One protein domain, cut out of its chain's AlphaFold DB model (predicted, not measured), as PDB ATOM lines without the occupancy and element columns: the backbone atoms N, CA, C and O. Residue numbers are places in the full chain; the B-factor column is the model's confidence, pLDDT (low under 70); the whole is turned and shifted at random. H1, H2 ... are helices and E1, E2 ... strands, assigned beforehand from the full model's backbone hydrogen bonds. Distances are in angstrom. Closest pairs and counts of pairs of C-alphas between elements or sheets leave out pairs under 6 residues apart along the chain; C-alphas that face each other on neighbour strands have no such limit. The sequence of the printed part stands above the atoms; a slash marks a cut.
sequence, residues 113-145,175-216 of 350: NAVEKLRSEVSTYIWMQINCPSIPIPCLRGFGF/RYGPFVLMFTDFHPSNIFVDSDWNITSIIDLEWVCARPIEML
ATOM      1  N   ASN A 113      11.971  -5.200 -11.385       90.50
ATOM      2  CA  ASN A 113      11.168  -4.177 -12.064       90.50
ATOM      3  C   ASN A 113      10.759  -4.599 -13.482       90.50
ATOM      4  O   ASN A 113       9.604  -4.419 -13.875       90.50
ATOM      5  N   ALA A 114      11.670  -5.203 -14.246       90.12
ATOM      6  CA  ALA A 114      11.375  -5.708 -15.586       90.12
ATOM      7  C   ALA A 114      10.328  -6.832 -15.558       90.12
ATOM      8  O   ALA A 114       9.456  -6.898 -16.426       90.12
ATOM      9  N   VAL A 115      10.394  -7.701 -14.545       88.44
ATOM     10  CA  VAL A 115       9.450  -8.813 -14.366       88.44
ATOM     11  C   VAL A 115       8.074  -8.298 -13.967       88.44
ATOM     12  O   VAL A 115       7.078  -8.750 -14.527       88.44
ATOM     13  N   GLU A 116       8.005  -7.359 -13.028       87.25
ATOM     14  CA  GLU A 116       6.735  -6.799 -12.567       87.25
ATOM     15  C   GLU A 116       6.022  -6.031 -13.681       87.25
ATOM     16  O   GLU A 116       4.832  -6.240 -13.918       87.25
ATOM     17  N   LYS A 117       6.774  -5.245 -14.458       88.56
ATOM     18  CA  LYS A 117       6.261  -4.592 -15.666       88.56
ATOM     19  C   LYS A 117       5.640  -5.602 -16.636       88.56
ATOM     20  O   LYS A 117       4.505  -5.421 -17.073       88.56
ATOM     21  N   LEU A 118       6.361  -6.686 -16.933       87.06
ATOM     22  CA  LEU A 118       5.878  -7.731 -17.835       87.06
ATOM     23  C   LEU A 118       4.614  -8.419 -17.289       87.06
ATOM     24  O   LEU A 118       3.692  -8.696 -18.052       87.06
ATOM     25  N   ARG A 119       4.546  -8.683 -15.976       84.62
ATOM     26  CA  ARG A 119       3.359  -9.274 -15.328       84.62
ATOM     27  C   ARG A 119       2.132  -8.388 -15.473       84.62
ATOM     28  O   ARG A 119       1.067  -8.916 -15.798       84.62
ATOM     29  N   SER A 120       2.285  -7.087 -15.234       84.62
ATOM     30  CA  SER A 120       1.200  -6.112 -15.365       84.62
ATOM     31  C   SER A 120       0.639  -6.122 -16.787       84.62
ATOM     32  O   SER A 120      -0.542  -6.400 -16.987       84.62
ATOM     33  N   GLU A 121       1.507  -5.957 -17.789       88.31
ATOM     34  CA  GLU A 121       1.102  -5.906 -19.195       88.31
ATOM     35  C   GLU A 121       0.411  -7.200 -19.658       88.31
ATOM     36  O   GLU A 121      -0.674  -7.159 -20.244       88.31
ATOM     37  N   VAL A 122       0.998  -8.364 -19.358       82.94
ATOM     38  CA  VAL A 122       0.420  -9.674 -19.709       82.94
ATOM     39  C   VAL A 122      -0.950  -9.869 -19.060       82.94
ATOM     40  O   VAL A 122      -1.877 -10.354 -19.714       82.94
ATOM     41  N   SER A 123      -1.094  -9.480 -17.790       81.06
ATOM     42  CA  SER A 123      -2.366  -9.586 -17.069       81.06
ATOM     43  C   SER A 123      -3.446  -8.727 -17.725       81.06
ATOM     44  O   SER A 123      -4.573  -9.196 -17.896       81.06
ATOM     45  N   THR A 124      -3.094  -7.516 -18.165       84.88
ATOM     46  CA  THR A 124      -4.005  -6.628 -18.893       84.88
ATOM     47  C   THR A 124      -4.444  -7.228 -20.224       84.88
ATOM     48  O   THR A 124      -5.646  -7.277 -20.483       84.88
ATOM     49  N   TYR A 125      -3.514  -7.741 -21.042       80.94
ATOM     50  CA  TYR A 125      -3.862  -8.399 -22.309       80.94
ATOM     51  C   TYR A 125      -4.872  -9.530 -22.094       80.94
ATOM     52  O   TYR A 125      -5.924  -9.545 -22.731       80.94
ATOM     53  N   ILE A 126      -4.586 -10.447 -21.161       74.94
ATOM     54  CA  ILE A 126      -5.465 -11.588 -20.868       74.94
ATOM     55  C   ILE A 126      -6.845 -11.099 -20.422       74.94
ATOM     56  O   ILE A 126      -7.864 -11.578 -20.922       74.94
ATOM     57  N   TRP A 127      -6.893 -10.134 -19.499       81.50
ATOM     58  CA  TRP A 127      -8.156  -9.615 -18.987       81.50
ATOM     59  C   TRP A 127      -8.980  -8.946 -20.089       81.50
ATOM     60  O   TRP A 127     -10.169  -9.240 -20.216       81.50
ATOM     61  N   MET A 128      -8.364  -8.097 -20.914       80.12
ATOM     62  CA  MET A 128      -9.055  -7.374 -21.983       80.12
ATOM     63  C   MET A 128      -9.545  -8.304 -23.092       80.12
ATOM     64  O   MET A 128     -10.676  -8.153 -23.540       80.12
ATOM     65  N   GLN A 129      -8.760  -9.307 -23.495       79.19
ATOM     66  CA  GLN A 129      -9.199 -10.276 -24.507       79.19
ATOM     67  C   GLN A 129     -10.423 -11.088 -24.050       79.19
ATOM     68  O   GLN A 129     -11.234 -11.488 -24.883       79.19
ATOM     69  N   ILE A 130     -10.563 -11.330 -22.741       70.50
ATOM     70  CA  ILE A 130     -11.697 -12.066 -22.163       70.50
ATOM     71  C   ILE A 130     -12.915 -11.156 -21.963       70.50
ATOM     72  O   ILE A 130     -14.033 -11.548 -22.290       70.50
ATOM     73  N   ASN A 131     -12.713  -9.961 -21.401       75.88
ATOM     74  CA  ASN A 131     -13.806  -9.114 -20.906       75.88
ATOM     75  C   ASN A 131     -14.198  -7.988 -21.871       75.88
ATOM     76  O   ASN A 131     -15.309  -7.472 -21.786       75.88
ATOM     77  N   CYS A 132     -13.316  -7.620 -22.800       80.00
ATOM     78  CA  CYS A 132     -13.514  -6.536 -23.762       80.00
ATOM     79  C   CYS A 132     -13.202  -6.984 -25.204       80.00
ATOM     80  O   CYS A 132     -12.419  -6.325 -25.887       80.00
ATOM     81  N   PRO A 133     -13.811  -8.075 -25.714       77.81
ATOM     82  CA  PRO A 133     -13.458  -8.645 -27.019       77.81
ATOM     83  C   PRO A 133     -13.784  -7.731 -28.210       77.81
ATOM     84  O   PRO A 133     -13.284  -7.959 -29.307       77.81
ATOM     85  N   SER A 134     -14.626  -6.712 -28.012       83.44
ATOM     86  CA  SER A 134     -14.925  -5.690 -29.017       83.44
ATOM     87  C   SER A 134     -13.849  -4.611 -29.126       83.44
ATOM     88  O   SER A 134     -13.838  -3.893 -30.120       83.44
ATOM     89  N   ILE A 135     -12.969  -4.464 -28.127       85.94
ATOM     90  CA  ILE A 135     -11.858  -3.510 -28.179       85.94
ATOM     91  C   ILE A 135     -10.714  -4.180 -28.948       85.94
ATOM     92  O   ILE A 135     -10.164  -5.179 -28.473       85.94
ATOM     93  N   PRO A 136     -10.333  -3.662 -30.125       86.06
ATOM     94  CA  PRO A 136      -9.283  -4.277 -30.913       86.06
ATOM     95  C   PRO A 136      -7.927  -4.024 -30.246       86.06
ATOM     96  O   PRO A 136      -7.445  -2.895 -30.183       86.06
ATOM     97  N   ILE A 137      -7.300  -5.088 -29.748       87.50
ATOM     98  CA  ILE A 137      -5.941  -5.082 -29.192       87.50
ATOM     99  C   ILE A 137      -5.100  -6.187 -29.849       87.50
ATOM    100  O   ILE A 137      -5.663  -7.179 -30.335       87.50
ATOM    101  N   PRO A 138      -3.757  -6.080 -29.860       85.25
ATOM    102  CA  PRO A 138      -2.905  -7.151 -30.356       85.25
ATOM    103  C   PRO A 138      -3.190  -8.487 -29.659       85.25
ATOM    104  O   PRO A 138      -3.402  -8.562 -28.450       85.25
ATOM    105  N   CYS A 139      -3.168  -9.579 -30.419       81.31
ATOM    106  CA  CYS A 139      -3.360 -10.908 -29.844       81.31
ATOM    107  C   CYS A 139      -2.102 -11.366 -29.099       81.31
ATOM    108  O   CYS A 139      -1.073 -11.623 -29.733       81.31
ATOM    109  N   LEU A 140      -2.207 -11.579 -27.785       84.00
ATOM    110  CA  LEU A 140      -1.148 -12.207 -27.002       84.00
ATOM    111  C   LEU A 140      -0.977 -13.676 -27.431       84.00
ATOM    112  O   LEU A 140      -1.898 -14.484 -27.314       84.00
ATOM    113  N   ARG A 141       0.200 -14.027 -27.970       82.12
ATOM    114  CA  ARG A 141       0.509 -15.396 -28.446       82.12
ATOM    115  C   ARG A 141       1.218 -16.258 -27.405       82.12
ATOM    116  O   ARG A 141       1.142 -17.479 -27.473       82.12
ATOM    117  N   GLY A 142       1.907 -15.628 -26.463       77.75
ATOM    118  CA  GLY A 142       2.688 -16.282 -25.423       77.75
ATOM    119  C   GLY A 142       3.521 -15.259 -24.659       77.75
ATOM    120  O   GLY A 142       3.710 -14.139 -25.130       77.75
ATOM    121  N   PHE A 143       3.995 -15.643 -23.479       83.81
ATOM    122  CA  PHE A 143       4.881 -14.846 -22.634       83.81
ATOM    123  C   PHE A 143       5.751 -15.784 -21.788       83.81
ATOM    124  O   PHE A 143       5.407 -16.953 -21.598       83.81
ATOM    125  N   GLY A 144       6.863 -15.271 -21.265       78.19
ATOM    126  CA  GLY A 144       7.759 -16.012 -20.380       78.19
ATOM    127  C   GLY A 144       8.348 -15.106 -19.303       78.19
ATOM    128  O   GLY A 144       8.568 -13.924 -19.545       78.19
ATOM    129  N   PHE A 145       8.605 -15.663 -18.118       80.25
ATOM    130  CA  PHE A 145       9.276 -14.973 -17.013       80.25
ATOM    131  C   PHE A 145      10.644 -15.605 -16.736       80.25
ATOM    132  O   PHE A 145      10.795 -16.821 -16.906       80.25
ATOM    133  N   ARG A 175     -16.118   7.560  -2.425       47.59
ATOM    134  CA  ARG A 175     -14.666   7.234  -2.251       47.59
ATOM    135  C   ARG A 175     -14.306   5.742  -2.413       47.59
ATOM    136  O   ARG A 175     -13.129   5.391  -2.430       47.59
ATOM    137  N   TYR A 176     -15.316   4.880  -2.525       48.66
ATOM    138  CA  TYR A 176     -15.213   3.466  -2.909       48.66
ATOM    139  C   TYR A 176     -16.212   3.132  -4.035       48.66
ATOM    140  O   TYR A 176     -16.743   2.020  -4.064       48.66
ATOM    141  N   GLY A 177     -16.526   4.117  -4.894       57.09
ATOM    142  CA  GLY A 177     -17.399   3.960  -6.063       57.09
ATOM    143  C   GLY A 177     -16.919   2.859  -7.019       57.09
ATOM    144  O   GLY A 177     -15.880   2.239  -6.771       57.09
ATOM    145  N   PRO A 178     -17.663   2.550  -8.095       67.56
ATOM    146  CA  PRO A 178     -17.236   1.511  -9.024       67.56
ATOM    147  C   PRO A 178     -15.837   1.847  -9.551       67.56
ATOM    148  O   PRO A 178     -15.594   2.940 -10.056       67.56
ATOM    149  N   PHE A 179     -14.903   0.911  -9.392       74.81
ATOM    150  CA  PHE A 179     -13.610   1.004 -10.050       74.81
ATOM    151  C   PHE A 179     -13.791   0.480 -11.462       74.81
ATOM    152  O   PHE A 179     -14.297  -0.629 -11.647       74.81
ATOM    153  N   VAL A 180     -13.374   1.265 -12.441       79.44
ATOM    154  CA  VAL A 180     -13.400   0.853 -13.839       79.44
ATOM    155  C   VAL A 180     -11.977   0.736 -14.347       79.44
ATOM    156  O   VAL A 180     -11.068   1.429 -13.881       79.44
ATOM    157  N   LEU A 181     -11.770  -0.210 -15.254       81.88
ATOM    158  CA  LEU A 181     -10.476  -0.385 -15.884       81.88
ATOM    159  C   LEU A 181     -10.248   0.787 -16.845       81.88
ATOM    160  O   LEU A 181     -11.069   1.014 -17.730       81.88
ATOM    161  N   MET A 182      -9.163   1.532 -16.652       82.94
ATOM    162  CA  MET A 182      -8.840   2.718 -17.445       82.94
ATOM    163  C   MET A 182      -7.438   2.624 -18.031       82.94
ATOM    164  O   MET A 182      -6.506   2.139 -17.386       82.94
ATOM    165  N   PHE A 183      -7.288   3.168 -19.234       82.56
ATOM    166  CA  PHE A 183      -5.992   3.492 -19.809       82.56
ATOM    167  C   PHE A 183      -5.468   4.765 -19.144       82.56
ATOM    168  O   PHE A 183      -6.100   5.812 -19.241       82.56
ATOM    169  N   THR A 184      -4.337   4.675 -18.451       78.06
ATOM    170  CA  THR A 184      -3.693   5.847 -17.835       78.06
ATOM    171  C   THR A 184      -2.767   6.575 -18.802       78.06
ATOM    172  O   THR A 184      -2.649   7.788 -18.719       78.06
ATOM    173  N   ASP A 185      -2.185   5.852 -19.763       78.56
ATOM    174  CA  ASP A 185      -1.377   6.400 -20.858       78.56
ATOM    175  C   ASP A 185      -2.147   6.342 -22.191       78.56
ATOM    176  O   ASP A 185      -1.720   5.766 -23.197       78.56
ATOM    177  N   PHE A 186      -3.378   6.860 -22.173       80.75
ATOM    178  CA  PHE A 186      -4.208   6.928 -23.370       80.75
ATOM    179  C   PHE A 186      -3.768   8.124 -24.214       80.75
ATOM    180  O   PHE A 186      -4.190   9.241 -23.944       80.75
ATOM    181  N   HIS A 187      -2.916   7.893 -25.213       84.31
ATOM    182  CA  HIS A 187      -2.329   8.912 -26.091       84.31
ATOM    183  C   HIS A 187      -2.565   8.555 -27.574       84.31
ATOM    184  O   HIS A 187      -2.618   7.361 -27.893       84.31
ATOM    185  N   PRO A 188      -2.650   9.521 -28.518       85.06
ATOM    186  CA  PRO A 188      -2.922   9.229 -29.930       85.06
ATOM    187  C   PRO A 188      -1.931   8.253 -30.571       85.06
ATOM    188  O   PRO A 188      -2.315   7.432 -31.395       85.06
ATOM    189  N   SER A 189      -0.660   8.278 -30.149       87.94
ATOM    190  CA  SER A 189       0.373   7.350 -30.644       87.94
ATOM    191  C   SER A 189       0.097   5.875 -30.331       87.94
ATOM    192  O   SER A 189       0.747   5.006 -30.909       87.94
ATOM    193  N   ASN A 190      -0.832   5.597 -29.413       89.31
ATOM    194  CA  ASN A 190      -1.199   4.250 -28.994       89.31
ATOM    195  C   ASN A 190      -2.453   3.733 -29.729       89.31
ATOM    196  O   ASN A 190      -2.881   2.606 -29.470       89.31
ATOM    197  N   ILE A 191      -3.028   4.519 -30.653       90.69
ATOM    198  CA  ILE A 191      -4.255   4.202 -31.395       90.69
ATOM    199  C   ILE A 191      -3.942   4.109 -32.892       90.69
ATOM    200  O   ILE A 191      -3.537   5.082 -33.524       90.69
ATOM    201  N   PHE A 192      -4.170   2.937 -33.479       92.12
ATOM    202  CA  PHE A 192      -4.122   2.746 -34.926       92.12
ATOM    203  C   PHE A 192      -5.514   2.886 -35.525       92.12
ATOM    204  O   PHE A 192      -6.483   2.337 -34.995       92.12
ATOM    205  N   VAL A 193      -5.589   3.552 -36.674       93.31
ATOM    206  CA  VAL A 193      -6.822   3.745 -37.439       93.31
ATOM    207  C   VAL A 193      -6.638   3.323 -38.896       93.31
ATOM    208  O   VAL A 193      -5.513   3.315 -39.400       93.31
ATOM    209  N   ASP A 194      -7.724   2.923 -39.554       92.69
ATOM    210  CA  ASP A 194      -7.749   2.730 -41.007       92.69
ATOM    211  C   ASP A 194      -7.984   4.059 -41.756       92.69
ATOM    212  O   ASP A 194      -8.013   5.137 -41.160       92.69
ATOM    213  N   SER A 195      -8.117   3.995 -43.086       93.25
ATOM    214  CA  SER A 195      -8.361   5.173 -43.933       93.25
ATOM    215  C   SER A 195      -9.688   5.879 -43.654       93.25
ATOM    216  O   SER A 195      -9.827   7.048 -44.002       93.25
ATOM    217  N   ASP A 196     -10.638   5.181 -43.035       93.19
ATOM    218  CA  ASP A 196     -11.969   5.684 -42.699       93.19
ATOM    219  C   ASP A 196     -12.053   6.104 -41.220       93.19
ATOM    220  O   ASP A 196     -13.140   6.361 -40.706       93.19
ATOM    221  N   TRP A 197     -10.903   6.203 -40.537       88.75
ATOM    222  CA  TRP A 197     -10.761   6.555 -39.121       88.75
ATOM    223  C   TRP A 197     -11.358   5.545 -38.132       88.75
ATOM    224  O   TRP A 197     -11.514   5.858 -36.949       88.75
ATOM    225  N   ASN A 198     -11.630   4.308 -38.555       90.94
ATOM    226  CA  ASN A 198     -12.034   3.265 -37.614       90.94
ATOM    227  C   ASN A 198     -10.824   2.801 -36.802       90.94
ATOM    228  O   ASN A 198      -9.759   2.533 -37.362       90.94
ATOM    229  N   ILE A 199     -10.994   2.641 -35.487       91.81
ATOM    230  CA  ILE A 199      -9.941   2.107 -34.613       91.81
ATOM    231  C   ILE A 199      -9.679   0.645 -34.988       91.81
ATOM    232  O   ILE A 199     -10.547  -0.214 -34.847       91.81
ATOM    233  N   THR A 200      -8.456   0.355 -35.427       92.06
ATOM    234  CA  THR A 200      -8.025  -0.992 -35.833       92.06
ATOM    235  C   THR A 200      -7.209  -1.699 -34.762       92.06
ATOM    236  O   THR A 200      -7.174  -2.929 -34.744       92.06
ATOM    237  N   SER A 201      -6.543  -0.954 -33.873       91.00
ATOM    238  CA  SER A 201      -5.800  -1.516 -32.744       91.00
ATOM    239  C   SER A 201      -5.463  -0.451 -31.701       91.00
ATOM    240  O   SER A 201      -5.022   0.640 -32.052       91.00
ATOM    241  N   ILE A 202      -5.554  -0.812 -30.421       90.88
ATOM    242  CA  ILE A 202      -5.003  -0.052 -29.291       90.88
ATOM    243  C   ILE A 202      -3.810  -0.824 -28.724       90.88
ATOM    244  O   ILE A 202      -3.902  -2.032 -28.491       90.88
ATOM    245  N   ILE A 203      -2.676  -0.150 -28.547       89.62
ATOM    246  CA  ILE A 203      -1.425  -0.741 -28.050       89.62
ATOM    247  C   ILE A 203      -1.002  -0.130 -26.708       89.62
ATOM    248  O   ILE A 203      -1.667   0.749 -26.174       89.62
ATOM    249  N   ASP A 204       0.117  -0.621 -26.175       83.31
ATOM    250  CA  ASP A 204       0.761  -0.141 -24.946       83.31
ATOM    251  C   ASP A 204      -0.111  -0.220 -23.679       83.31
ATOM    252  O   ASP A 204      -0.366   0.746 -22.968       83.31
ATOM    253  N   LEU A 205      -0.570  -1.438 -23.378       84.69
ATOM    254  CA  LEU A 205      -1.531  -1.728 -22.306       84.69
ATOM    255  C   LEU A 205      -0.899  -1.834 -20.901       84.69
ATOM    256  O   LEU A 205      -1.557  -2.225 -19.938       84.69
ATOM    257  N   GLU A 206       0.393  -1.542 -20.779       80.12
ATOM    258  CA  GLU A 206       1.215  -1.832 -19.596       80.12
ATOM    259  C   GLU A 206       0.855  -0.992 -18.357       80.12
ATOM    260  O   GLU A 206       1.122  -1.416 -17.231       80.12
ATOM    261  N   TRP A 207       0.202   0.156 -18.566       81.06
ATOM    262  CA  TRP A 207      -0.202   1.093 -17.512       81.06
ATOM    263  C   TRP A 207      -1.704   1.068 -17.203       81.06
ATOM    264  O   TRP A 207      -2.183   1.826 -16.357       81.06
ATOM    265  N   VAL A 208      -2.469   0.202 -17.869       85.00
ATOM    266  CA  VAL A 208      -3.905   0.059 -17.611       85.00
ATOM    267  C   VAL A 208      -4.124  -0.382 -16.165       85.00
ATOM    268  O   VAL A 208      -3.517  -1.345 -15.693       85.00
ATOM    269  N   CYS A 209      -5.009   0.306 -15.451       83.25
ATOM    270  CA  CYS A 209      -5.289  -0.003 -14.055       83.25
ATOM    271  C   CYS A 209      -6.749   0.269 -13.686       83.25
ATOM    272  O   CYS A 209      -7.479   0.972 -14.384       83.25
ATOM    273  N   ALA A 210      -7.201  -0.339 -12.589       82.94
ATOM    274  CA  ALA A 210      -8.530  -0.090 -12.048       82.94
ATOM    275  C   ALA A 210      -8.511   1.213 -11.238       82.94
ATOM    276  O   ALA A 210      -7.825   1.297 -10.216       82.94
ATOM    277  N   ARG A 211      -9.271   2.219 -11.679       80.88
ATOM    278  CA  ARG A 211      -9.341   3.545 -11.048       80.88
ATOM    279  C   ARG A 211     -10.769   3.867 -10.617       80.88
ATOM    280  O   ARG A 211     -11.705   3.329 -11.213       80.88
ATOM    281  N   PRO A 212     -10.957   4.723  -9.598       81.25
ATOM    282  CA  PRO A 212     -12.272   5.272  -9.285       81.25
ATOM    283  C   PRO A 212     -12.893   5.886 -10.540       81.25
ATOM    284  O   PRO A 212     -12.203   6.591 -11.274       81.25
ATOM    285  N   ILE A 213     -14.172   5.610 -10.796       79.06
ATOM    286  CA  ILE A 213     -14.914   6.103 -11.968       79.06
ATOM    287  C   ILE A 213     -14.828   7.627 -12.146       79.06
ATOM    288  O   ILE A 213     -14.904   8.117 -13.266       79.06
ATOM    289  N   GLU A 214     -14.611   8.375 -11.067       75.94
ATOM    290  CA  GLU A 214     -14.429   9.825 -11.071       75.94
ATOM    291  C   GLU A 214     -13.157  10.278 -11.779       75.94
ATOM    292  O   GLU A 214     -13.062  11.458 -12.076       75.94
ATOM    293  N   MET A 215     -12.196   9.383 -12.029       81.31
ATOM    294  CA  MET A 215     -10.984   9.677 -12.802       81.31
ATOM    295  C   MET A 215     -11.177   9.427 -14.305       81.31
ATOM    296  O   MET A 215     -10.248   9.634 -15.083       81.31
ATOM    297  N   LEU A 216     -12.363   8.962 -14.722       84.00
ATOM    298  CA  LEU A 216     -12.692   8.795 -16.130       84.00
ATOM    299  C   LEU A 216     -13.010  10.162 -16.717       84.00
ATOM    300  O   LEU A 216     -14.063  10.746 -16.442       84.00
TER     301      LEU A 216
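What this domain is: This is residues 113 to 145 and 175 to 216 of the 350 residues of a protein of Pseudogymnoascus sp. 05NY08 (UniProt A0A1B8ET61). One long helix, H1, sits beside a long, narrow loop of chain that is paired as two small two-stranded sheets, E1 with E4 toward one end and the hairpin of E2 and E3 toward the other. The chain runs out through E1 and E2, folds back at residues 194 to 198 and returns through E3 and E4, while residues 132 to 145 after H1 turn back beside the helix. The printed part has 75 residues with one named helix and four named strands, in the order H1, E1, E2, E3, E4; both sheets are antiparallel. The class is mixed, helices and strands, with under half of the residues in named elements. The whole is only just compact, close to loose, with a radius of gyration of the C-alphas of 13.6 A, and its C-alphas span 41 by 35 by 22 A.

Where its parts are: Find C-alpha 113 at (11.168, -4.177, -12.064); from there H1 runs through residues 113 to 131, 26.9 A from first to last C-alpha. Past the cut, look for E1 at residues 179 to 182, 9.0 A long, beginning at C-alpha 179 at (-13.610, 1.004, -10.050). E2 follows at residues 191 to 193, 6.6 A long, and E3 at residues 199 to 202, 7.6 A long. E4, residues 209 to 212, is 10.0 A long and ends at C-alpha 212 at (-12.272, 5.272, -9.285).

How they stand to each other: Look first at E1 and E4, antiparallel neighbours with 133 degrees between their directions. C-alphas 181 and 210 face each other at 4.3 A, and N 180 and O 211, 2.9 A apart, are within hydrogen-bond range, as are N 209 and O 182 at 3.1 A. Then turn to E2 and E3, an antiparallel hairpin with 159 degrees between their directions. Here C-alphas 193 and 199 face each other at 4.5 A, and N 192 and O 201 are within hydrogen-bond range at 2.8 A. E1 and E3 are apart, and so are E2 and E4. H1 is apart from E2 and E3; it is only just apart from E4, with their closest C-alphas 8.3 A apart. In H1, every O i to N i+4 pair is within hydrogen-bond range.

The domain as a whole: The two C-alphas farthest apart are those of Arg 175 and Ser 195, at 42.2 A. Residues 146 to 174 are not printed, and C-alphas 145 and 175 are 35.8 A apart across this cut, which falls in the link from H1 to E1. The link from E2 to E3 is tight; those from E1 to E2 and from E3 to E4 are short. Residues 132 to 145 form a stretch of 14 residues with no named element. In the B-factor column the mean pLDDT of the printed part is 82.6; residues 175 to 178 are under 70, where the model's confidence is low.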